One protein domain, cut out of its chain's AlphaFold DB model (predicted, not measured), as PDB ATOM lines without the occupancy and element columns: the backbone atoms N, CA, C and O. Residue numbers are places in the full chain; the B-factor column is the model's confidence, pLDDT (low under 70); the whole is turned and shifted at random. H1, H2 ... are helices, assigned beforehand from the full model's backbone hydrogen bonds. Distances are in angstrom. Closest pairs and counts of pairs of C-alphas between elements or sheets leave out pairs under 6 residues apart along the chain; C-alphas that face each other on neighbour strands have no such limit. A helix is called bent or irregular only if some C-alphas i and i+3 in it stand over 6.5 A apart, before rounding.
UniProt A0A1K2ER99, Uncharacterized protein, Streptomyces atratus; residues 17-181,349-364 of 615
ATOM      1  N   ARG A  17     190.714 195.557 206.851       63.31
ATOM      2  CA  ARG A  17     189.544 196.441 206.814       63.31
ATOM      3  C   ARG A  17     188.241 195.645 206.697       63.31
ATOM      4  O   ARG A  17     187.360 195.905 207.513       63.31
ATOM      5  N   ARG A  18     188.146 194.644 205.808       74.94
ATOM      6  CA  ARG A  18     186.903 193.876 205.580       74.94
ATOM      7  C   ARG A  18     186.442 193.108 206.816       74.94
ATOM      8  O   ARG A  18     185.295 193.250 207.216       74.94
ATOM      9  N   LEU A  19     187.350 192.418 207.511       81.12
ATOM     10  CA  LEU A  19     187.028 191.743 208.777       81.12
ATOM     11  C   LEU A  19     186.454 192.720 209.815       81.12
ATOM     12  O   LEU A  19     185.446 192.453 210.463       81.12
ATOM     13  N   SER A  20     187.089 193.886 209.959       80.00
ATOM     14  CA  SER A  20     186.619 194.909 210.893       80.00
ATOM     15  C   SER A  20     185.317 195.578 210.443       80.00
ATOM     16  O   SER A  20     184.554 196.061 211.268       80.00
ATOM     17  N   GLN A  21     185.030 195.609 209.151       83.12
ATOM     18  CA  GLN A  21     183.753 196.096 208.657       83.12
ATOM     19  C   GLN A  21     182.640 195.094 208.972       83.12
ATOM     20  O   GLN A  21     181.674 195.475 209.624       83.12
ATOM     21  N   LEU A  22     182.842 193.818 208.639       84.19
ATOM     22  CA  LEU A  22     181.881 192.739 208.869       84.19
ATOM     23  C   LEU A  22     181.574 192.527 210.346       84.19
ATOM     24  O   LEU A  22     180.413 192.473 210.734       84.19
ATOM     25  N   ALA A  23     182.596 192.493 211.205       88.94
ATOM     26  CA  ALA A  23     182.371 192.436 212.646       88.94
ATOM     27  C   ALA A  23     181.581 193.666 213.131       88.94
ATOM     28  O   ALA A  23     180.714 193.561 213.995       88.94
ATOM     29  N   GLY A  24     181.846 194.841 212.553       88.75
ATOM     30  CA  GLY A  24     181.087 196.057 212.828       88.75
ATOM     31  C   GLY A  24     179.646 196.016 212.308       88.75
ATOM     32  O   GLY A  24     178.786 196.656 212.907       88.75
ATOM     33  N   GLU A  25     179.376 195.309 211.213       88.88
ATOM     34  CA  GLU A  25     178.040 195.089 210.644       88.88
ATOM     35  C   GLU A  25     177.247 194.084 211.480       88.88
ATOM     36  O   GLU A  25     176.148 194.415 211.907       88.88
ATOM     37  N   MET A  26     177.836 192.944 211.849       90.19
ATOM     38  CA  MET A  26     177.221 191.962 212.755       90.19
ATOM     39  C   MET A  26     176.885 192.562 214.123       90.19
ATOM     40  O   MET A  26     175.821 192.318 214.683       90.19
ATOM     41  N   LEU A  27     177.773 193.403 214.666       90.81
ATOM     42  CA  LEU A  27     177.490 194.120 215.908       90.81
ATOM     43  C   LEU A  27     176.400 195.182 215.730       90.81
ATOM     44  O   LEU A  27     175.766 195.551 216.718       90.81
ATOM     45  N   ARG A  28     176.211 195.738 214.528       91.06
ATOM     46  CA  ARG A  28     175.177 196.746 214.246       91.06
ATOM     47  C   ARG A  28     173.810 196.109 214.025       91.06
ATOM     48  O   ARG A  28     172.859 196.595 214.632       91.06
ATOM     49  N   ASP A  29     173.749 195.032 213.252       88.88
ATOM     50  CA  ASP A  29     172.539 194.266 212.959       88.88
ATOM     51  C   ASP A  29     172.735 192.774 213.303       88.88
ATOM     52  O   ASP A  29     173.089 191.972 212.434       88.88
ATOM     53  N   PRO A  30     172.498 192.375 214.570       83.50
ATOM     54  CA  PRO A  30     172.569 190.974 214.985       83.50
ATOM     55  C   PRO A  30     171.589 190.063 214.236       83.50
ATOM     56  O   PRO A  30     171.798 188.860 214.182       83.50
ATOM     57  N   ALA A  31     170.523 190.589 213.619       85.38
ATOM     58  CA  ALA A  31     169.611 189.757 212.830       85.38
ATOM     59  C   ALA A  31     170.319 189.113 211.626       85.38
ATOM     60  O   ALA A  31     169.903 188.063 211.142       85.38
ATOM     61  N   ARG A  32     171.417 189.716 211.160       87.12
ATOM     62  CA  ARG A  32     172.205 189.198 210.044       87.12
ATOM     63  C   ARG A  32     173.170 188.099 210.451       87.12
ATOM     64  O   ARG A  32     173.652 187.411 209.561       87.12
ATOM     65  N   SER A  33     173.497 187.932 211.735       88.81
ATOM     66  CA  SER A  33     174.509 186.951 212.127       88.81
ATOM     67  C   SER A  33     173.975 185.535 211.978       88.81
ATOM     68  O   SER A  33     173.040 185.144 212.671       88.81
ATOM     69  N   VAL A  34     174.606 184.776 211.096       90.06
ATOM     70  CA  VAL A  34     174.362 183.350 210.894       90.06
ATOM     71  C   VAL A  34     175.352 182.550 211.747       90.06
ATOM     72  O   VAL A  34     176.475 183.031 211.960       90.06
ATOM     73  N   PRO A  35     174.990 181.342 212.225       87.31
ATOM     74  CA  PRO A  35     175.924 180.471 212.925       87.31
ATOM     75  C   PRO A  35     177.270 180.345 212.200       87.31
ATOM     76  O   PRO A  35     177.348 180.182 210.978       87.31
ATOM     77  N   SER A  36     178.347 180.484 212.972       86.38
ATOM     78  CA  SER A  36     179.709 180.258 212.495       86.38
ATOM     79  C   SER A  36     180.105 178.835 212.848       86.38
ATOM     80  O   SER A  36     180.062 178.447 214.014       86.38
ATOM     81  N   TYR A  37     180.466 178.058 211.833       88.19
ATOM     82  CA  TYR A  37     180.908 176.686 212.022       88.19
ATOM     83  C   TYR A  37     182.429 176.613 212.183       88.19
ATOM     84  O   TYR A  37     183.174 177.356 211.545       88.19
ATOM     85  N   GLY A  38     182.904 175.713 213.042       84.44
ATOM     86  CA  GLY A  38     184.335 175.502 213.284       84.44
ATOM     87  C   GLY A  38     184.998 176.512 214.229       84.44
ATOM     88  O   GLY A  38     186.105 176.250 214.681       84.44
ATOM     89  N   PHE A  39     184.340 177.625 214.580       87.25
ATOM     90  CA  PHE A  39     184.784 178.505 215.666       87.25
ATOM     91  C   PHE A  39     183.614 179.204 216.374       87.25
ATOM     92  O   PHE A  39     182.564 179.459 215.782       87.25
ATOM     93  N   ASP A  40     183.825 179.576 217.637       88.38
ATOM     94  CA  ASP A  40     182.891 180.402 218.405       88.38
ATOM     95  C   ASP A  40     183.003 181.883 217.989       88.38
ATOM     96  O   ASP A  40     184.085 182.483 218.018       88.38
ATOM     97  N   LEU A  41     181.886 182.486 217.572       90.81
ATOM     98  CA  LEU A  41     181.832 183.867 217.101       90.81
ATOM     99  C   LEU A  41     181.955 184.861 218.265       90.81
ATOM    100  O   LEU A  41     182.426 185.985 218.064       90.81
ATOM    101  N   VAL A  42     181.574 184.469 219.485       92.19
ATOM    102  CA  VAL A  42     181.585 185.337 220.671       92.19
ATOM    103  C   VAL A  42     182.998 185.847 220.995       92.19
ATOM    104  O   VAL A  42     183.170 187.073 221.087       92.19
ATOM    105  N   PRO A  43     184.041 184.996 221.105       89.94
ATOM    106  CA  PRO A  43     185.421 185.451 221.240       89.94
ATOM    107  C   PRO A  43     185.831 186.398 220.112       89.94
ATOM    108  O   PRO A  43     186.325 187.498 220.377       89.94
ATOM    109  N   VAL A  44     185.554 186.036 218.857       89.31
ATOM    110  CA  VAL A  44     185.951 186.829 217.684       89.31
ATOM    111  C   VAL A  44     185.361 188.239 217.740       89.31
ATOM    112  O   VAL A  44     186.088 189.227 217.591       89.31
ATOM    113  N   LEU A  45     184.065 188.364 218.036       92.31
ATOM    114  CA  LEU A  45     183.405 189.662 218.175       92.31
ATOM    115  C   LEU A  45     183.912 190.444 219.387       92.31
ATOM    116  O   LEU A  45     184.083 191.661 219.304       92.31
ATOM    117  N   THR A  46     184.213 189.776 220.498       92.25
ATOM    118  CA  THR A  46     184.762 190.426 221.698       92.25
ATOM    119  C   THR A  46     186.147 191.024 221.411       92.25
ATOM    120  O   THR A  46     186.411 192.190 221.735       92.25
ATOM    121  N   HIS A  47     187.013 190.284 220.712       89.12
ATOM    122  CA  HIS A  47     188.305 190.790 220.243       89.12
ATOM    123  C   HIS A  47     188.146 191.893 219.186       89.12
ATOM    124  O   HIS A  47     188.887 192.880 219.223       89.12
ATOM    125  N   ALA A  48     187.143 191.810 218.306       90.06
ATOM    126  CA  ALA A  48     186.830 192.878 217.359       90.06
ATOM    127  C   ALA A  48     186.407 194.175 218.076       90.06
ATOM    128  O   ALA A  48     186.926 195.247 217.762       90.06
ATOM    129  N   VAL A  49     185.553 194.096 219.104       92.38
ATOM    130  CA  VAL A  49     185.174 195.248 219.948       92.38
ATOM    131  C   VAL A  49     186.396 195.866 220.622       92.38
ATOM    132  O   VAL A  49     186.550 197.093 220.617       92.38
ATOM    133  N   ARG A  50     187.298 195.042 221.167       90.88
ATOM    134  CA  ARG A  50     188.570 195.512 221.738       90.88
ATOM    135  C   ARG A  50     189.412 196.232 220.684       90.88
ATOM    136  O   ARG A  50     189.925 197.319 220.954       90.88
ATOM    137  N   ALA A  51     189.509 195.678 219.477       88.75
ATOM    138  CA  ALA A  51     190.222 196.299 218.367       88.75
ATOM    139  C   ALA A  51     189.587 197.637 217.941       88.75
ATOM    140  O   ALA A  51     190.316 198.601 217.697       88.75
ATOM    141  N   PHE A  52     188.254 197.757 217.914       89.31
ATOM    142  CA  PHE A  52     187.577 199.031 217.628       89.31
ATOM    143  C   PHE A  52     187.851 200.085 218.694       89.31
ATOM    144  O   PHE A  52     188.203 201.215 218.356       89.31
ATOM    145  N   ARG A  53     187.748 199.718 219.977       91.25
ATOM    146  CA  ARG A  53     188.053 200.615 221.103       91.25
ATOM    147  C   ARG A  53     189.475 201.132 221.032       91.25
ATOM    148  O   ARG A  53     189.709 202.323 221.168       91.25
ATOM    149  N   ARG A  54     190.415 200.243 220.751       90.44
ATOM    150  CA  ARG A  54     191.819 200.580 220.568       90.44
ATOM    151  C   ARG A  54     192.043 201.530 219.389       90.44
ATOM    152  O   ARG A  54     192.744 202.525 219.534       90.44
ATOM    153  N   ARG A  55     191.409 201.278 218.236       88.31
ATOM    154  CA  ARG A  55     191.455 202.199 217.087       88.31
ATOM    155  C   ARG A  55     190.872 203.569 217.443       88.31
ATOM    156  O   ARG A  55     191.414 204.575 216.993       88.31
ATOM    157  N   LEU A  56     189.803 203.614 218.239       90.00
ATOM    158  CA  LEU A  56     189.218 204.857 218.743       90.00
ATOM    159  C   LEU A  56     190.174 205.577 219.699       90.00
ATOM    160  O   LEU A  56     190.440 206.751 219.485       90.00
ATOM    161  N   LEU A  57     190.748 204.879 220.683       92.56
ATOM    162  CA  LEU A  57     191.738 205.435 221.611       92.56
ATOM    163  C   LEU A  57     192.945 206.001 220.868       92.56
ATOM    164  O   LEU A  57     193.358 207.116 221.153       92.56
ATOM    165  N   ARG A  58     193.455 205.292 219.855       90.56
ATOM    166  CA  ARG A  58     194.520 205.806 218.987       90.56
ATOM    167  C   ARG A  58     194.097 207.091 218.276       90.56
ATOM    168  O   ARG A  58     194.872 208.035 218.241       90.56
ATOM    169  N   ARG A  59     192.880 207.154 217.717       88.38
ATOM    170  CA  ARG A  59     192.359 208.373 217.064       88.38
ATOM    171  C   ARG A  59     192.219 209.534 218.048       88.38
ATOM    172  O   ARG A  59     192.588 210.646 217.696       88.38
ATOM    173  N   VAL A  60     191.732 209.274 219.260       94.12
ATOM    174  CA  VAL A  60     191.619 210.277 220.330       94.12
ATOM    175  C   VAL A  60     193.002 210.749 220.775       94.12
ATOM    176  O   VAL A  60     193.207 211.946 220.889       94.12
ATOM    177  N   ALA A  61     193.966 209.845 220.954       93.31
ATOM    178  CA  ALA A  61     195.342 210.191 221.307       93.31
ATOM    179  C   ALA A  61     196.009 211.041 220.217       93.31
ATOM    180  O   ALA A  61     196.611 212.064 220.522       93.31
ATOM    181  N   VAL A  62     195.838 210.668 218.944       88.00
ATOM    182  CA  VAL A  62     196.284 211.479 217.804       88.00
ATOM    183  C   VAL A  62     195.626 212.860 217.850       88.00
ATOM    184  O   VAL A  62     196.335 213.859 217.819       88.00
ATOM    185  N   ALA A  63     194.301 212.941 217.993       89.31
ATOM    186  CA  ALA A  63     193.584 214.214 218.070       89.31
ATOM    187  C   ALA A  63     194.024 215.077 219.267       89.31
ATOM    188  O   ALA A  63     194.155 216.286 219.123       89.31
ATOM    189  N   ALA A  64     194.301 214.468 220.422       94.44
ATOM    190  CA  ALA A  64     194.803 215.155 221.608       94.44
ATOM    191  C   ALA A  64     196.215 215.713 221.387       94.44
ATOM    192  O   ALA A  64     196.469 216.862 221.728       94.44
ATOM    193  N   VAL A  65     197.108 214.939 220.759       90.00
ATOM    194  CA  VAL A  65     198.447 215.403 220.357       90.00
ATOM    195  C   VAL A  65     198.336 216.581 219.381       90.00
ATOM    196  O   VAL A  65     199.009 217.592 219.565       90.00
ATOM    197  N   PHE A  66     197.441 216.495 218.393       85.94
ATOM    198  CA  PHE A  66     197.155 217.603 217.476       85.94
ATOM    199  C   PHE A  66     196.621 218.843 218.201       85.94
ATOM    200  O   PHE A  66     197.097 219.943 217.940       85.94
ATOM    201  N   GLY A  67     195.664 218.672 219.116       90.06
ATOM    202  CA  GLY A  67     195.084 219.763 219.898       90.06
ATOM    203  C   GLY A  67     196.109 220.443 220.803       90.06
ATOM    204  O   GLY A  67     196.180 221.667 220.827       90.06
ATOM    205  N   LEU A  68     196.958 219.666 221.483       92.81
ATOM    206  CA  LEU A  68     198.022 220.188 222.343       92.81
ATOM    207  C   LEU A  68     199.026 221.030 221.542       92.81
ATOM    208  O   LEU A  68     199.380 222.133 221.954       92.81
ATOM    209  N   VAL A  69     199.446 220.537 220.372       87.38
ATOM    210  CA  VAL A  69     200.344 221.288 219.485       87.38
ATOM    211  C   VAL A  69     199.653 222.529 218.925       87.38
ATOM    212  O   VAL A  69     200.293 223.568 218.863       87.38
ATOM    213  N   ALA A  70     198.358 222.469 218.594       86.38
ATOM    214  CA  ALA A  70     197.601 223.623 218.105       86.38
ATOM    215  C   ALA A  70     197.458 224.745 219.145       86.38
ATOM    216  O   ALA A  70     197.503 225.915 218.775       86.38
ATOM    217  N   VAL A  71     197.320 224.401 220.432       92.12
ATOM    218  CA  VAL A  71     197.297 225.381 221.534       92.12
ATOM    219  C   VAL A  71     198.652 226.075 221.679       92.12
ATOM    220  O   VAL A  71     198.696 227.274 221.938       92.12
ATOM    221  N   TRP A  72     199.754 225.343 221.491       88.75
ATOM    222  CA  TRP A  72     201.096 225.919 221.592       88.75
ATOM    223  C   TRP A  72     201.493 226.717 220.343       88.75
ATOM    224  O   TRP A  72     202.057 227.803 220.456       88.75
ATOM    225  N   GLN A  73     201.178 226.191 219.157       86.62
ATOM    226  CA  GLN A  73     201.365 226.831 217.859       86.62
ATOM    227  C   GLN A  73     200.261 226.404 216.871       86.62
ATOM    228  O   GLN A  73     200.266 225.267 216.389       86.62
ATOM    229  N   PRO A  74     199.336 227.303 216.489       84.25
ATOM    230  CA  PRO A  74     198.173 226.932 215.678       84.25
ATOM    231  C   PRO A  74     198.503 226.701 214.196       84.25
ATOM    232  O   PRO A  74     197.833 225.913 213.530       84.25
ATOM    233  N   LEU A  75     199.540 227.356 213.663       80.38
ATOM    234  CA  LEU A  75     199.868 227.327 212.232       80.38
ATOM    235  C   LEU A  75     200.256 225.926 211.706       80.38
ATOM    236  O   LEU A  75     199.668 225.495 210.713       80.38
ATOM    237  N   PRO A  76     201.183 225.171 212.331       76.94
ATOM    238  CA  PRO A  76     201.600 223.869 211.812       76.94
ATOM    239  C   PRO A  76     200.481 222.820 211.640       76.94
ATOM    240  O   PRO A  76     200.400 222.226 210.561       76.94
ATOM    241  N   PRO A  77     199.596 222.563 212.629       75.44
ATOM    242  CA  PRO A  77     198.515 221.596 212.456       75.44
ATOM    243  C   PRO A  77     197.470 222.063 211.436       75.44
ATOM    244  O   PRO A  77     196.931 221.222 210.720       75.44
ATOM    245  N   LEU A  78     197.223 223.376 211.311       80.12
ATOM    246  CA  LEU A  78     196.339 223.930 210.279       80.12
ATOM    247  C   LEU A  78     196.901 223.717 208.871       80.12
ATOM    248  O   LEU A  78     196.162 223.280 207.995       80.12
ATOM    249  N   ILE A  79     198.200 223.948 208.658       77.81
ATOM    250  CA  ILE A  79     198.867 223.678 207.373       77.81
ATOM    251  C   ILE A  79     198.780 222.186 207.031       77.81
ATOM    252  O   ILE A  79     198.481 221.814 205.896       77.81
ATOM    253  N   LEU A  80     198.988 221.306 208.012       74.88
ATOM    254  CA  LEU A  80     198.895 219.862 207.801       74.88
ATOM    255  C   LEU A  80     197.463 219.404 207.480       74.88
ATOM    256  O   LEU A  80     197.251 218.592 206.583       74.88
ATOM    257  N   LEU A  81     196.461 219.945 208.176       79.38
ATOM    258  CA  LEU A  81     195.051 219.699 207.872       79.38
ATOM    259  C   LEU A  81     194.677 220.232 206.490       79.38
ATOM    260  O   LEU A  81     194.042 219.510 205.728       79.38
ATOM    261  N   ALA A  82     195.096 221.450 206.146       79.94
ATOM    262  CA  ALA A  82     194.827 222.068 204.852       79.94
ATOM    263  C   ALA A  82     195.459 221.269 203.707       79.94
ATOM    264  O   ALA A  82     194.789 221.006 202.713       79.94
ATOM    265  N   THR A  83     196.704 220.809 203.862       72.69
ATOM    266  CA  THR A  83     197.376 219.956 202.867       72.69
ATOM    267  C   THR A  83     196.691 218.601 202.715       72.69
ATOM    268  O   THR A  83     196.456 218.170 201.588       72.69
ATOM    269  N   LEU A  84     196.280 217.955 203.813       73.06
ATOM    270  CA  LEU A  84     195.491 216.719 203.766       73.06
ATOM    271  C   LEU A  84     194.118 216.926 203.108       73.06
ATOM    272  O   LEU A  84     193.669 216.084 202.329       73.06
ATOM    273  N   CYS A  85     193.444 218.039 203.405       77.44
ATOM    274  CA  CYS A  85     192.137 218.367 202.843       77.44
ATOM    275  C   CYS A  85     192.240 218.708 201.351       77.44
ATOM    276  O   CYS A  85     191.423 218.240 200.563       77.44
ATOM    277  N   LEU A  86     193.271 219.455 200.952       73.19
ATOM    278  CA  LEU A  86     193.565 219.784 199.560       73.19
ATOM    279  C   LEU A  86     193.932 218.529 198.759       73.19
ATOM    280  O   LEU A  86     193.368 218.305 197.692       73.19
ATOM    281  N   ALA A  87     194.797 217.663 199.299       66.44
ATOM    282  CA  ALA A  87     195.121 216.371 198.691       66.44
ATOM    283  C   ALA A  87     193.861 215.510 198.492       66.44
ATOM    284  O   ALA A  87     193.681 214.890 197.443       66.44
ATOM    285  N   ARG A  88     192.950 215.530 199.476       68.12
ATOM    286  CA  ARG A  88     191.653 214.848 199.402       68.12
ATOM    287  C   ARG A  88     190.729 215.445 198.336       68.12
ATOM    288  O   ARG A  88     190.103 214.681 197.606       68.12
ATOM    289  N   LEU A  89     190.629 216.772 198.253       72.06
ATOM    290  CA  LEU A  89     189.790 217.474 197.275       72.06
ATOM    291  C   LEU A  89     190.271 217.254 195.839       72.06
ATOM    292  O   LEU A  89     189.456 217.065 194.945       72.06
ATOM    293  N   LEU A  90     191.587 217.205 195.630       71.44
ATOM    294  CA  LEU A  90     192.193 216.993 194.315       71.44
ATOM    295  C   LEU A  90     192.077 215.546 193.807       71.44
ATOM    296  O   LEU A  90     192.578 215.244 192.727       71.44
ATOM    297  N   GLY A  91     191.460 214.630 194.570       60.81
ATOM    298  CA  GLY A  91     191.317 213.218 194.184       60.81
ATOM    299  C   GLY A  91     192.657 212.524 193.915       60.81
ATOM    300  O   GLY A  91     192.714 211.507 193.227       60.81
ATOM    301  N   SER A  92     193.738 213.109 194.423       56.28
ATOM    302  CA  SER A  92     195.103 212.782 194.072       56.28
ATOM    303  C   SER A  92     195.519 211.498 194.795       56.28
ATOM    304  O   SER A  92     195.698 211.482 196.010       56.28
ATOM    305  N   ASN A  93     195.689 210.405 194.044       56.16
ATOM    306  CA  ASN A  93     196.326 209.164 194.516       56.16
ATOM    307  C   ASN A  93     197.856 209.306 194.632       56.16
ATOM    308  O   ASN A  93     198.575 208.304 194.606       56.16
ATOM    309  N   TRP A  94     198.380 210.532 194.673       55.25
ATOM    310  CA  TRP A  94     199.813 210.750 194.583       55.25
ATOM    311  C   TRP A  94     200.499 210.127 195.810       55.25
ATOM    312  O   TRP A  94     199.994 210.239 196.930       55.25
ATOM    313  N   PRO A  95     201.621 209.412 195.613       51.84
ATOM    314  CA  PRO A  95     202.247 208.620 196.661       51.84
ATOM    315  C   PRO A  95     202.641 209.502 197.858       51.84
ATOM    316  O   PRO A  95     202.879 210.701 197.684       51.84
ATOM    317  N   PRO A  96     202.826 208.915 199.057       55.91
ATOM    318  CA  PRO A  96     203.308 209.618 200.257       55.91
ATOM    319  C   PRO A  96     204.612 210.388 200.003       55.91
ATOM    320  O   PRO A  96     204.910 211.344 200.709       55.91
ATOM    321  N   LEU A  97     205.354 210.005 198.961       54.03
ATOM    322  CA  LEU A  97     206.527 210.693 198.441       54.03
ATOM    323  C   LEU A  97     206.250 212.140 198.024       54.03
ATOM    324  O   LEU A  97     207.138 212.958 198.145       54.03
ATOM    325  N   THR A  98     205.044 212.496 197.590       55.31
ATOM    326  CA  THR A  98     204.709 213.872 197.173       55.31
ATOM    327  C   THR A  98     204.329 214.765 198.345       55.31
ATOM    328  O   THR A  98     204.728 215.921 198.360       55.31
ATOM    329  N   LEU A  99     203.680 214.221 199.382       58.25
ATOM    330  CA  LEU A  99     203.539 214.888 200.682       58.25
ATOM    331  C   LEU A  99     204.888 214.997 201.400       58.25
ATOM    332  O   LEU A  99     205.180 216.037 201.982       58.25
ATOM    333  N   LEU A 100     205.735 213.967 201.307       63.53
ATOM    334  CA  LEU A 100     207.117 214.000 201.783       63.53
ATOM    335  C   LEU A 100     207.952 215.006 200.983       63.53
ATOM    336  O   LEU A 100     208.724 215.722 201.594       63.53
ATOM    337  N   CYS A 101     207.776 215.115 199.664       59.44
ATOM    338  CA  CYS A 101     208.446 216.100 198.813       59.44
ATOM    339  C   CYS A 101     207.896 217.508 199.014       59.44
ATOM    340  O   CYS A 101     208.673 218.437 198.924       59.44
ATOM    341  N   LEU A 102     206.612 217.704 199.322       60.94
ATOM    342  CA  LEU A 102     206.061 219.006 199.719       60.94
ATOM    343  C   LEU A 102     206.580 219.410 201.098       60.94
ATOM    344  O   LEU A 102     206.990 220.549 201.295       60.94
ATOM    345  N   TRP A 103     206.634 218.465 202.036       68.06
ATOM    346  CA  TRP A 103     207.204 218.681 203.361       68.06
ATOM    347  C   TRP A 103     208.712 218.953 203.281       68.06
ATOM    348  O   TRP A 103     209.183 219.936 203.842       68.06
ATOM    349  N   LEU A 104     209.466 218.153 202.524       64.00
ATOM    350  CA  LEU A 104     210.882 218.371 202.230       64.00
ATOM    351  C   LEU A 104     211.085 219.640 201.398       64.00
ATOM    352  O   LEU A 104     212.000 220.374 201.694       64.00
ATOM    353  N   ALA A 105     210.249 219.998 200.431       61.75
ATOM    354  CA  ALA A 105     210.409 221.249 199.680       61.75
ATOM    355  C   ALA A 105     210.163 222.476 200.569       61.75
ATOM    356  O   ALA A 105     210.846 223.485 200.427       61.75
ATOM    357  N   PHE A 106     209.243 222.380 201.532       62.31
ATOM    358  CA  PHE A 106     208.977 223.451 202.493       62.31
ATOM    359  C   PHE A 106     210.023 223.511 203.626       62.31
ATOM    360  O   PHE A 106     210.232 224.557 204.243       62.31
ATOM    361  N   ARG A 107     210.695 222.390 203.936       66.62
ATOM    362  CA  ARG A 107     211.597 222.263 205.100       66.62
ATOM    363  C   ARG A 107     213.069 222.084 204.767       66.62
ATOM    364  O   ARG A 107     213.893 222.556 205.538       66.62
ATOM    365  N   ALA A 108     213.415 221.456 203.653       66.88
ATOM    366  CA  ALA A 108     214.784 221.292 203.180       66.88
ATOM    367  C   ALA A 108     215.489 222.635 202.987       66.88
ATOM    368  O   ALA A 108     216.641 222.692 203.386       66.88
ATOM    369  N   PRO A 109     214.854 223.736 202.527       64.75
ATOM    370  CA  PRO A 109     215.513 225.040 202.518       64.75
ATOM    371  C   PRO A 109     215.908 225.488 203.928       64.75
ATOM    372  O   PRO A 109     217.040 225.895 204.140       64.75
ATOM    373  N   ASN A 110     215.025 225.317 204.919       63.72
ATOM    374  CA  ASN A 110     215.305 225.662 206.318       63.72
ATOM    375  C   ASN A 110     216.350 224.731 206.961       63.72
ATOM    376  O   ASN A 110     217.203 225.182 207.718       63.72
ATOM    377  N   LEU A 111     216.309 223.432 206.659       67.81
ATOM    378  CA  LEU A 111     217.217 222.428 207.217       67.81
ATOM    379  C   LEU A 111     218.612 222.508 206.573       67.81
ATOM    380  O   LEU A 111     219.619 222.435 207.272       67.81
ATOM    381  N   LEU A 112     218.668 222.744 205.259       70.31
ATOM    382  CA  LEU A 112     219.885 223.046 204.507       70.31
ATOM    383  C   LEU A 112     220.471 224.393 204.946       70.31
ATOM    384  O   LEU A 112     221.679 224.486 205.108       70.31
ATOM    385  N   PHE A 113     219.644 225.404 205.232       63.41
ATOM    386  CA  PHE A 113     220.104 226.678 205.792       63.41
ATOM    387  C   PHE A 113     220.701 226.515 207.202       63.41
ATOM    388  O   PHE A 113     221.722 227.125 207.502       63.41
ATOM    389  N   VAL A 114     220.157 225.634 208.052       65.81
ATOM    390  CA  VAL A 114     220.758 225.302 209.364       65.81
ATOM    391  C   VAL A 114     222.085 224.540 209.224       65.81
ATOM    392  O   VAL A 114     223.017 224.778 210.001       65.81
ATOM    393  N   LEU A 115     222.171 223.624 208.254       73.56
ATOM    394  CA  LEU A 115     223.348 222.779 208.025       73.56
ATOM    395  C   LEU A 115     224.488 223.506 207.292       73.56
ATOM    396  O   LEU A 115     225.648 223.269 207.617       73.56
ATOM    397  N   VAL A 116     224.171 224.378 206.331       74.88
ATOM    398  CA  VAL A 116     225.124 224.978 205.374       74.88
ATOM    399  C   VAL A 116     225.257 226.501 205.542       74.88
ATOM    400  O   VAL A 116     226.241 227.082 205.094       74.88
ATOM    401  N   GLY A 117     224.301 227.168 206.197       70.38
ATOM    402  CA  GLY A 117     224.297 228.624 206.343       70.38
ATOM    403  C   GLY A 117     225.482 229.160 207.167       70.38
ATOM    404  O   GLY A 117     225.857 228.539 208.173       70.38
ATOM    405  N   PRO A 118     226.072 230.309 206.769       65.12
ATOM    406  CA  PRO A 118     227.213 230.908 207.454       65.12
ATOM    407  C   PRO A 118     226.883 231.186 208.924       65.12
ATOM    408  O   PRO A 118     225.825 231.707 209.274       65.12
ATOM    409  N   GLN A 119     227.804 230.741 209.778       55.41
ATOM    410  CA  GLN A 119     227.722 230.667 211.233       55.41
ATOM    411  C   GLN A 119     227.490 232.037 211.893       55.41
ATOM    412  O   GLN A 119     228.436 232.688 212.318       55.41
ATOM    413  N   ASP A 120     226.234 232.412 212.117       75.31
ATOM    414  CA  ASP A 120     225.895 233.134 213.343       75.31
ATOM    415  C   ASP A 120     225.146 232.165 214.265       75.31
ATOM    416  O   ASP A 120     224.042 231.705 213.953       75.31
ATOM    417  N   GLN A 121     225.783 231.765 215.373       69.62
ATOM    418  CA  GLN A 121     225.218 230.792 216.316       69.62
ATOM    419  C   GLN A 121     223.836 231.226 216.821       69.62
ATOM    420  O   GLN A 121     222.995 230.357 217.055       69.62
ATOM    421  N   LYS A 122     223.573 232.537 216.931       75.25
ATOM    422  CA  LYS A 122     222.265 233.063 217.351       75.25
ATOM    423  C   LYS A 122     221.130 232.628 216.418       75.25
ATOM    424  O   LYS A 122     220.099 232.168 216.905       75.25
ATOM    425  N   ASN A 123     221.354 232.641 215.103       72.31
ATOM    426  CA  ASN A 123     220.331 232.272 214.119       72.31
ATOM    427  C   ASN A 123     220.018 230.766 214.122       72.31
ATOM    428  O   ASN A 123     218.898 230.362 213.810       72.31
ATOM    429  N   LYS A 124     220.970 229.906 214.521       72.19
ATOM    430  CA  LYS A 124     220.741 228.449 214.585       72.19
ATOM    431  C   LYS A 124     219.745 228.063 215.679       72.19
ATOM    432  O   LYS A 124     218.897 227.202 215.447       72.19
ATOM    433  N   TYR A 125     219.822 228.703 216.847       74.69
ATOM    434  CA  TYR A 125     218.888 228.440 217.945       74.69
ATOM    435  C   TYR A 125     217.478 228.928 217.619       74.69
ATOM    436  O   TYR A 125     216.518 228.217 217.898       74.69
ATOM    437  N   GLU A 126     217.345 230.084 216.971       77.38
ATOM    438  CA  GLU A 126     216.041 230.630 216.595       77.38
ATOM    439  C   GLU A 126     215.311 229.725 215.591       77.38
ATOM    440  O   GLU A 126     214.144 229.382 215.793       77.38
ATOM    441  N   ILE A 127     216.025 229.211 214.585       70.56
ATOM    442  CA  ILE A 127     215.456 228.267 213.613       70.56
ATOM    443  C   ILE A 127     215.133 226.913 214.268       70.56
ATOM    444  O   ILE A 127     214.103 226.306 213.965       70.56
ATOM    445  N   LEU A 128     215.970 226.418 215.188       72.31
ATOM    446  CA  LEU A 128     215.683 225.182 215.925       72.31
ATOM    447  C   LEU A 128     214.420 225.328 216.789       72.31
ATOM    448  O   LEU A 128     213.557 224.448 216.768       72.31
ATOM    449  N   VAL A 129     214.276 226.453 217.496       77.88
ATOM    450  CA  VAL A 129     213.113 226.762 218.343       77.88
ATOM    451  C   VAL A 129     211.841 226.906 217.505       77.88
ATOM    452  O   VAL A 129     210.809 226.347 217.874       77.88
ATOM    453  N   GLN A 130     211.909 227.550 216.334       76.69
ATOM    454  CA  GLN A 130     210.779 227.638 215.398       76.69
ATOM    455  C   GLN A 130     210.347 226.265 214.847       76.69
ATOM    456  O   GLN A 130     209.188 226.072 214.477       76.69
ATOM    457  N   ASN A 131     211.254 225.281 214.814       71.75
ATOM    458  CA  ASN A 131     210.993 223.949 214.264       71.75
ATOM    459  C   ASN A 131     210.656 222.879 215.305       71.75
ATOM    460  O   ASN A 131     210.083 221.844 214.942       71.75
ATOM    461  N   ALA A 132     210.967 223.127 216.577       78.38
ATOM    462  CA  ALA A 132     210.728 222.201 217.678       78.38
ATOM    463  C   ALA A 132     209.281 221.663 217.742       78.38
ATOM    464  O   ALA A 132     209.127 220.450 217.883       78.38
ATOM    465  N   PRO A 133     208.211 222.458 217.537       78.56
ATOM    466  CA  PRO A 133     206.830 221.966 217.637       78.56
ATOM    467  C   PRO A 133     206.477 220.890 216.606       78.56
ATOM    468  O   PRO A 133     205.728 219.963 216.905       78.56
ATOM    469  N   LEU A 134     207.037 220.970 215.397       71.62
ATOM    470  CA  LEU A 134     206.796 219.983 214.342       71.62
ATOM    471  C   LEU A 134     207.565 218.680 214.578       71.62
ATOM    472  O   LEU A 134     207.035 217.607 214.291       71.62
ATOM    473  N   LEU A 135     208.776 218.762 215.138       78.00
ATOM    474  CA  LEU A 135     209.516 217.581 215.587       78.00
ATOM    475  C   LEU A 135     208.787 216.902 216.749       78.00
ATOM    476  O   LEU A 135     208.561 215.698 216.704       78.00
ATOM    477  N   VAL A 136     208.329 217.682 217.732       82.38
ATOM    478  CA  VAL A 136     207.528 217.191 218.862       82.38
ATOM    479  C   VAL A 136     206.243 216.524 218.364       82.38
ATOM    480  O   VAL A 136     205.938 215.413 218.791       82.38
ATOM    481  N   LEU A 137     205.526 217.139 217.414       82.44
ATOM    482  CA  LEU A 137     204.325 216.561 216.804       82.44
ATOM    483  C   LEU A 137     204.631 215.231 216.101       82.44
ATOM    484  O   LEU A 137     203.959 214.233 216.354       82.44
ATOM    485  N   GLY A 138     205.651 215.202 215.240       79.50
ATOM    486  CA  GLY A 138     206.051 214.001 214.505       79.50
ATOM    487  C   GLY A 138     206.468 212.858 215.433       79.50
ATOM    488  O   GLY A 138     205.978 211.738 215.290       79.50
ATOM    489  N   SER A 139     207.309 213.147 216.429       81.75
ATOM    490  CA  SER A 139     207.754 212.179 217.433       81.75
ATOM    491  C   SER A 139     206.606 211.680 218.310       81.75
ATOM    492  O   SER A 139     206.512 210.479 218.554       81.75
ATOM    493  N   ALA A 140     205.697 212.559 218.739       86.75
ATOM    494  CA  ALA A 140     204.531 212.174 219.531       86.75
ATOM    495  C   ALA A 140     203.569 211.280 218.732       86.75
ATOM    496  O   ALA A 140     203.110 210.256 219.238       86.75
ATOM    497  N   LEU A 141     203.305 211.611 217.462       83.56
ATOM    498  CA  LEU A 141     202.500 210.763 216.580       83.56
ATOM    499  C   LEU A 141     203.173 209.406 216.346       83.56
ATOM    500  O   LEU A 141     202.517 208.374 216.496       83.56
ATOM    501  N   ALA A 142     204.474 209.387 216.042       80.31
ATOM    502  CA  ALA A 142     205.232 208.150 215.880       80.31
ATOM    503  C   ALA A 142     205.158 207.281 217.143       80.31
ATOM    504  O   ALA A 142     204.862 206.090 217.047       80.31
ATOM    505  N   LEU A 143     205.324 207.878 218.326       87.06
ATOM    506  CA  LEU A 143     205.212 207.187 219.607       87.06
ATOM    507  C   LEU A 143     203.823 206.562 219.801       87.06
ATOM    508  O   LEU A 143     203.737 205.399 220.192       87.06
ATOM    509  N   VAL A 144     202.742 207.278 219.470       88.38
ATOM    510  CA  VAL A 144     201.368 206.745 219.542       88.38
ATOM    511  C   VAL A 144     201.195 205.520 218.634       88.38
ATOM    512  O   VAL A 144     200.614 204.518 219.057       88.38
ATOM    513  N   TYR A 145     201.707 205.559 217.400       83.62
ATOM    514  CA  TYR A 145     201.607 204.429 216.468       83.62
ATOM    515  C   TYR A 145     202.509 203.252 216.846       83.62
ATOM    516  O   TYR A 145     202.089 202.104 216.698       83.62
ATOM    517  N   VAL A 146     203.716 203.506 217.356       83.12
ATOM    518  CA  VAL A 146     204.628 202.461 217.842       83.12
ATOM    519  C   VAL A 146     204.054 201.784 219.083       83.12
ATOM    520  O   VAL A 146     203.987 200.557 219.125       83.12
ATOM    521  N   ALA A 147     203.562 202.552 220.060       88.31
ATOM    522  CA  ALA A 147     202.894 202.005 221.239       88.31
ATOM    523  C   ALA A 147     201.673 201.160 220.840       88.31
ATOM    524  O   ALA A 147     201.474 200.059 221.359       88.31
ATOM    525  N   ASP A 148     200.889 201.625 219.860       88.00
ATOM    526  CA  ASP A 148     199.793 200.838 219.307       88.00
ATOM    527  C   ASP A 148     200.294 199.540 218.644       88.00
ATOM    528  O   ASP A 148     199.801 198.457 218.942       88.00
ATOM    529  N   ALA A 149     201.317 199.576 217.801       84.12
ATOM    530  CA  ALA A 149     201.831 198.359 217.180       84.12
ATOM    531  C   ALA A 149     202.370 197.351 218.219       84.12
ATOM    532  O   ALA A 149     202.017 196.172 218.176       84.12
ATOM    533  N   VAL A 150     203.116 197.811 219.229       87.38
ATOM    534  CA  VAL A 150     203.644 196.966 220.319       87.38
ATOM    535  C   VAL A 150     202.514 196.319 221.119       87.38
ATOM    536  O   VAL A 150     202.510 195.108 221.360       87.38
ATOM    537  N   VAL A 151     201.495 197.093 221.497       89.81
ATOM    538  CA  VAL A 151     200.347 196.550 222.233       89.81
ATOM    539  C   VAL A 151     199.498 195.636 221.332       89.81
ATOM    540  O   VAL A 151     198.788 194.771 221.836       89.81
ATOM    541  N   ALA A 152     199.515 195.797 220.002       86.19
ATOM    542  CA  ALA A 152     198.786 194.925 219.065       86.19
ATOM    543  C   ALA A 152     199.486 193.588 218.904       86.19
ATOM    544  O   ALA A 152     198.852 192.545 219.051       86.19
ATOM    545  N   ARG A 153     200.800 193.635 218.711       86.12
ATOM    546  CA  ARG A 153     201.640 192.453 218.635       86.12
ATOM    547  C   ARG A 153     201.611 191.658 219.930       86.12
ATOM    548  O   ARG A 153     201.299 190.482 219.893       86.12
ATOM    549  N   SER A 154     201.796 192.302 221.083       87.94
ATOM    550  CA  SER A 154     201.739 191.587 222.367       87.94
ATOM    551  C   SER A 154     200.369 190.970 222.659       87.94
ATOM    552  O   SER A 154     200.296 189.987 223.390       87.94
ATOM    553  N   ALA A 155     199.278 191.540 222.133       84.50
ATOM    554  CA  ALA A 155     197.951 190.937 222.225       84.50
ATOM    555  C   ALA A 155     197.810 189.738 221.274       84.50
ATOM    556  O   ALA A 155     197.270 188.716 221.680       84.50
ATOM    557  N   ARG A 156     198.331 189.838 220.042       83.31
ATOM    558  CA  ARG A 156     198.371 188.725 219.079       83.31
ATOM    559  C   ARG A 156     199.219 187.564 219.598       83.31
ATOM    560  O   ARG A 156     198.761 186.431 219.570       83.31
ATOM    561  N   ASP A 157     200.410 187.851 220.112       84.75
ATOM    562  CA  ASP A 157     201.334 186.844 220.637       84.75
ATOM    563  C   ASP A 157     200.742 186.132 221.860       84.75
ATOM    564  O   ASP A 157     200.898 184.923 222.000       84.75
ATOM    565  N   ARG A 158     200.028 186.861 222.732       83.69
ATOM    566  CA  ARG A 158     199.300 186.262 223.862       83.69
ATOM    567  C   ARG A 158     198.180 185.340 223.395       83.69
ATOM    568  O   ARG A 158     198.160 184.185 223.805       83.69
ATOM    569  N   ALA A 159     197.334 185.811 222.477       78.75
ATOM    570  CA  ALA A 159     196.265 184.996 221.907       78.75
ATOM    571  C   ALA A 159     196.810 183.725 221.221       78.75
ATOM    572  O   ALA A 159     196.218 182.656 221.346       78.75
ATOM    573  N   GLY A 160     197.961 183.826 220.544       79.06
ATOM    574  CA  GLY A 160     198.632 182.691 219.907       79.06
ATOM    575  C   GLY A 160     199.215 181.680 220.899       79.06
ATOM    576  O   GLY A 160     199.045 180.480 220.708       79.06
ATOM    577  N   ARG A 161     199.869 182.135 221.977       80.19
ATOM    578  CA  ARG A 161     200.462 181.238 222.992       80.19
ATOM    579  C   ARG A 161     199.422 180.527 223.850       80.19
ATOM    580  O   ARG A 161     199.652 179.400 224.267       80.19
ATOM    581  N   GLU A 162     198.310 181.190 224.149       73.12
ATOM    582  CA  GLU A 162     197.276 180.647 225.038       73.12
ATOM    583  C   GLU A 162     196.296 179.706 224.314       73.12
ATOM    584  O   GLU A 162     195.393 179.160 224.950       73.12
ATOM    585  N   GLY A 163     196.459 179.511 222.997       66.00
ATOM    586  CA  GLY A 163     195.636 178.603 222.190       66.00
ATOM    587  C   GLY A 163     194.135 178.904 222.263       66.00
ATOM    588  O   GLY A 163     193.320 178.009 222.076       66.00
ATOM    589  N   GLY A 164     193.755 180.133 222.628       60.94
ATOM    590  CA  GLY A 164     192.369 180.549 222.863       60.94
ATOM    591  C   GLY A 164     191.671 179.942 224.092       60.94
ATOM    592  O   GLY A 164     190.634 180.459 224.497       60.94
ATOM    593  N   ALA A 165     192.212 178.900 224.731       57.72
ATOM    594  CA  ALA A 165     191.491 178.118 225.741       57.72
ATOM    595  C   ALA A 165     191.442 178.758 227.145       57.72
ATOM    596  O   ALA A 165     190.673 178.314 227.997       57.72
ATOM    597  N   ARG A 166     192.270 179.777 227.424       57.41
ATOM    598  CA  ARG A 166     192.380 180.394 228.764       57.41
ATOM    599  C   ARG A 166     192.355 181.919 228.794       57.41
ATOM    600  O   ARG A 166     192.369 182.483 229.891       57.41
ATOM    601  N   GLU A 167     192.288 182.599 227.648       63.81
ATOM    602  CA  GLU A 167     192.270 184.061 227.673       63.81
ATOM    603  C   GLU A 167     190.929 184.518 228.267       63.81
ATOM    604  O   GLU A 167     189.855 184.268 227.713       63.81
ATOM    605  N   ARG A 168     190.976 185.183 229.432       75.12
ATOM    606  CA  ARG A 168     189.798 185.861 229.988       75.12
ATOM    607  C   ARG A 168     189.247 186.774 228.903       75.12
ATOM    608  O   ARG A 168     189.952 187.682 228.456       75.12
ATOM    609  N   SER A 169     187.996 186.541 228.506       78.75
ATOM    610  CA  SER A 169     187.353 187.318 227.450       78.75
ATOM    611  C   SER A 169     187.548 188.811 227.723       78.75
ATOM    612  O   SER A 169     187.307 189.263 228.852       78.75
ATOM    613  N   PRO A 170     188.023 189.596 226.739       84.62
ATOM    614  CA  PRO A 170     188.363 190.980 227.003       84.62
ATOM    615  C   PRO A 170     187.155 191.756 227.523       84.62
ATOM    616  O   PRO A 170     186.033 191.580 227.051       84.62
ATOM    617  N   SER A 171     187.385 192.656 228.483       88.44
ATOM    618  CA  SER A 171     186.305 193.440 229.078       88.44
ATOM    619  C   SER A 171     185.629 194.317 228.017       88.44
ATOM    620  O   SER A 171     186.199 195.304 227.528       88.44
ATOM    621  N   ILE A 172     184.392 193.978 227.670       93.25
ATOM    622  CA  ILE A 172     183.546 194.752 226.763       93.25
ATOM    623  C   ILE A 172     182.516 195.554 227.554       93.25
ATOM    624  O   ILE A 172     182.072 195.168 228.629       93.25
ATOM    625  N   GLY A 173     182.162 196.730 227.038       93.44
ATOM    626  CA  GLY A 173     181.176 197.596 227.683       93.44
ATOM    627  C   GLY A 173     179.772 197.001 227.599       93.44
ATOM    628  O   GLY A 173     179.508 196.208 226.693       93.44
ATOM    629  N   PRO A 174     178.844 197.438 228.462       94.50
ATOM    630  CA  PRO A 174     177.540 196.796 228.631       94.50
ATOM    631  C   PRO A 174     176.722 196.736 227.333       94.50
ATOM    632  O   PRO A 174     176.099 195.721 227.038       94.50
ATOM    633  N   ARG A 175     176.770 197.787 226.501       93.44
ATOM    634  CA  ARG A 175     176.070 197.808 225.201       93.44
ATOM    635  C   ARG A 175     176.620 196.779 224.209       93.44
ATOM    636  O   ARG A 175     175.843 196.120 223.529       93.44
ATOM    637  N   ALA A 176     177.944 196.658 224.118       93.31
ATOM    638  CA  ALA A 176     178.585 195.686 223.234       93.31
ATOM    639  C   ALA A 176     178.369 194.260 223.751       93.31
ATOM    640  O   ALA A 176     178.074 193.376 222.961       93.31
ATOM    641  N   ARG A 177     178.419 194.074 225.075       94.75
ATOM    642  CA  ARG A 177     178.140 192.803 225.742       94.75
ATOM    643  C   ARG A 177     176.765 192.252 225.386       94.75
ATOM    644  O   ARG A 177     176.701 191.160 224.848       94.75
ATOM    645  N   ARG A 178     175.704 193.050 225.539       94.06
ATOM    646  CA  ARG A 178     174.339 192.638 225.160       94.06
ATOM    647  C   ARG A 178     174.220 192.221 223.689       94.06
ATOM    648  O   ARG A 178     173.454 191.325 223.361       94.06
ATOM    649  N   ARG A 179     174.952 192.889 222.788       93.56
ATOM    650  CA  ARG A 179     174.957 192.566 221.349       93.56
ATOM    651  C   ARG A 179     175.702 191.263 221.071       93.56
ATOM    652  O   ARG A 179     175.184 190.432 220.342       93.56
ATOM    653  N   VAL A 180     176.873 191.082 221.676       94.00
ATOM    654  CA  VAL A 180     177.660 189.846 221.566       94.00
ATOM    655  C   VAL A 180     176.903 188.661 222.171       94.00
ATOM    656  O   VAL A 180     176.841 187.615 221.543       94.00
ATOM    657  N   GLU A 181     176.266 188.834 223.331       92.38
ATOM    658  CA  GLU A 181     175.422 187.808 223.960       92.38
ATOM    659  C   GLU A 181     174.249 187.418 223.052       92.38
ATOM    660  O   GLU A 181     173.988 186.234 222.874       92.38
ATOM    661  N   SER A 349     209.565 194.116 212.847       80.75
ATOM    662  CA  SER A 349     209.375 194.525 214.251       80.75
ATOM    663  C   SER A 349     208.117 195.383 214.450       80.75
ATOM    664  O   SER A 349     207.687 196.092 213.543       80.75
ATOM    665  N   ALA A 350     207.551 195.385 215.664       74.81
ATOM    666  CA  ALA A 350     206.397 196.233 215.993       74.81
ATOM    667  C   ALA A 350     206.677 197.729 215.746       74.81
ATOM    668  O   ALA A 350     205.786 198.476 215.357       74.81
ATOM    669  N   VAL A 351     207.926 198.167 215.930       71.25
ATOM    670  CA  VAL A 351     208.344 199.543 215.633       71.25
ATOM    671  C   VAL A 351     208.209 199.832 214.140       71.25
ATOM    672  O   VAL A 351     207.597 200.830 213.766       71.25
ATOM    673  N   LEU A 352     208.712 198.942 213.281       70.31
ATOM    674  CA  LEU A 352     208.595 199.087 211.831       70.31
ATOM    675  C   LEU A 352     207.137 199.019 211.371       70.31
ATOM    676  O   LEU A 352     206.744 199.793 210.506       70.31
ATOM    677  N   GLU A 353     206.314 198.160 211.970       73.00
ATOM    678  CA  GLU A 353     204.875 198.123 211.696       73.00
ATOM    679  C   GLU A 353     204.175 199.419 212.111       73.00
ATOM    680  O   GLU A 353     203.354 199.934 211.356       73.00
ATOM    681  N   GLY A 354     204.521 199.978 213.273       69.06
ATOM    682  CA  GLY A 354     204.008 201.265 213.741       69.06
ATOM    683  C   GLY A 354     204.399 202.407 212.804       69.06
ATOM    684  O   GLY A 354     203.541 203.184 212.386       69.06
ATOM    685  N   LEU A 355     205.668 202.460 212.399       70.25
ATOM    686  CA  LEU A 355     206.172 203.447 211.443       70.25
ATOM    687  C   LEU A 355     205.540 203.280 210.057       70.25
ATOM    688  O   LEU A 355     205.145 204.273 209.454       70.25
ATOM    689  N   ARG A 356     205.359 202.048 209.568       72.50
ATOM    690  CA  ARG A 356     204.641 201.772 208.312       72.50
ATOM    691  C   ARG A 356     203.162 202.111 208.412       72.50
ATOM    692  O   ARG A 356     202.602 202.606 207.444       72.50
ATOM    693  N   ALA A 357     202.516 201.877 209.552       71.62
ATOM    694  CA  ALA A 357     201.123 202.254 209.769       71.62
ATOM    695  C   ALA A 357     200.958 203.778 209.801       71.62
ATOM    696  O   ALA A 357     200.003 204.298 209.224       71.62
ATOM    697  N   MET A 358     201.904 204.484 210.426       71.62
ATOM    698  CA  MET A 358     201.986 205.941 210.395       71.62
ATOM    699  C   MET A 358     202.218 206.435 208.965       71.62
ATOM    700  O   MET A 358     201.446 207.255 208.489       71.62
ATOM    701  N   ALA A 359     203.205 205.895 208.242       68.38
ATOM    702  CA  ALA A 359     203.452 206.211 206.833       68.38
ATOM    703  C   ALA A 359     202.221 205.909 205.959       68.38
ATOM    704  O   ALA A 359     201.853 206.696 205.093       68.38
ATOM    705  N   GLY A 360     201.523 204.811 206.245       64.62
ATOM    706  CA  GLY A 360     200.281 204.400 205.601       64.62
ATOM    707  C   GLY A 360     199.103 205.340 205.857       64.62
ATOM    708  O   GLY A 360     198.173 205.354 205.058       64.62
ATOM    709  N   LEU A 361     199.126 206.147 206.926       64.56
ATOM    710  CA  LEU A 361     198.163 207.238 207.115       64.56
ATOM    711  C   LEU A 361     198.294 208.278 205.992       64.56
ATOM    712  O   LEU A 361     197.286 208.801 205.530       64.56
ATOM    713  N   TRP A 362     199.529 208.529 205.554       57.03
ATOM    714  CA  TRP A 362     199.882 209.498 204.514       57.03
ATOM    715  C   TRP A 362     199.835 208.900 203.107       57.03
ATOM    716  O   TRP A 362     199.617 209.618 202.142       57.03
ATOM    717  N   ALA A 363     200.044 207.586 202.993       54.12
ATOM    718  CA  ALA A 363     200.148 206.880 201.718       54.12
ATOM    719  C   ALA A 363     198.828 206.317 201.189       54.12
ATOM    720  O   ALA A 363     198.794 205.784 200.082       54.12
ATOM    721  N   ARG A 364     197.764 206.328 201.998       56.16
ATOM    722  CA  ARG A 364     196.519 205.657 201.626       56.16
ATOM    723  C   ARG A 364     195.734 206.501 200.627       56.16
ATOM    724  O   ARG A 364     195.257 207.566 201.019       56.16
TER     725      ARG A 364
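What this domain is: This is residues 17 to 181 and 349 to 364 of the 615 residues of an uncharacterized protein of Streptomyces atratus (UniProt A0A1K2ER99). Two long helices, H2 and H5b, run side by side in opposite ways, touching along part of their length; H7 crosses H5b, and H1 and H6 pack on H2 near its first residues. Towards the other end H3 folds back from the end of H2, while H5a and H4b make a far arm whose residues 116 to 122 stick out, and H4a leads from H4b back to H7. The printed part has 181 residues with seven named helices, H1 to H7 in chain order, and no named strand: the class is all helix. The whole is loose and elongated, with a radius of gyration of the C-alphas of 21.8 A and spans of 71 by 37 by 29 A.

Where its parts are: H5, residues 121 to 161, was assigned as one helix by its hydrogen bonds but is bent, with C-alphas 130 and 133 7.3 A apart; its arms are H5a, residues 121 to 130, and H5b, residues 133 to 161, 41.6 A long. H2, residues 41 to 72, is 46.5 A long, from C-alpha 41 at (181.832, 183.867, 217.101) to C-alpha 72 at (201.096, 225.919, 221.592). H1 is residues 17 to 28, H3 residues 75 to 89, 20.6 A long, and H6 residues 174 to 181. H4, residues 96 to 116, likewise one helix by its hydrogen bonds, is bent, with C-alphas 106 and 109 6.7 A apart; its arms are H4a, residues 96 to 106, and H4b, residues 109 to 116. H7, residues 350 to 363, ends with C-alpha 363 at (200.148, 206.880, 201.718).

How they stand to each other: H2 is the hub. It touches H5b at a shallow tilt of 13 degrees, opposite ways, with residues 58 to 69 alone; the closest C-alphas, of Val 62 and Leu 141, are 6.4 A apart. H7 touches H5b at a steep tilt of 56 degrees, with C-alphas of Val 146 and Gly 354 closest at 4.3 A. H2 touches H6 at Val 42 and Val 180, closest C-alphas 6.0 A apart, and H3 at Ala 70 and Pro 77, 6.1 A. H1 touches H2 at Ala 23 and Leu 45, 6.3 A, only just about perpendicular at 72 degrees. H4a touches H7 at Pro 96 and Ala 363, 4.4 A, about perpendicular at 79 degrees. H4b and H5a form a helical hairpin and only just touch, with 3 pairs of C-alphas within 8 A, the closest those of Val 114 and Lys 124, 6.1 A. H2 and H7 are apart. Every O i to N i+4 pair is within hydrogen-bond range in H1, H2, H3, H4a, H4b, H5b and H6; H5a has 5 of 6 and H7 9 of 10.

The domain as a whole: The C-alphas of Pro 35 and Asp 120, the two farthest apart, are 72.6 A apart. Residues 182 to 348 are not printed, and C-alphas 181 and 349 across the cut are 35.9 A apart. The links H1 to H2 and H5b to H6 are long. The mean pLDDT of the printed part is 78.7; 41 residues are under 70, among them residues 91 to 111 and 359 to 364.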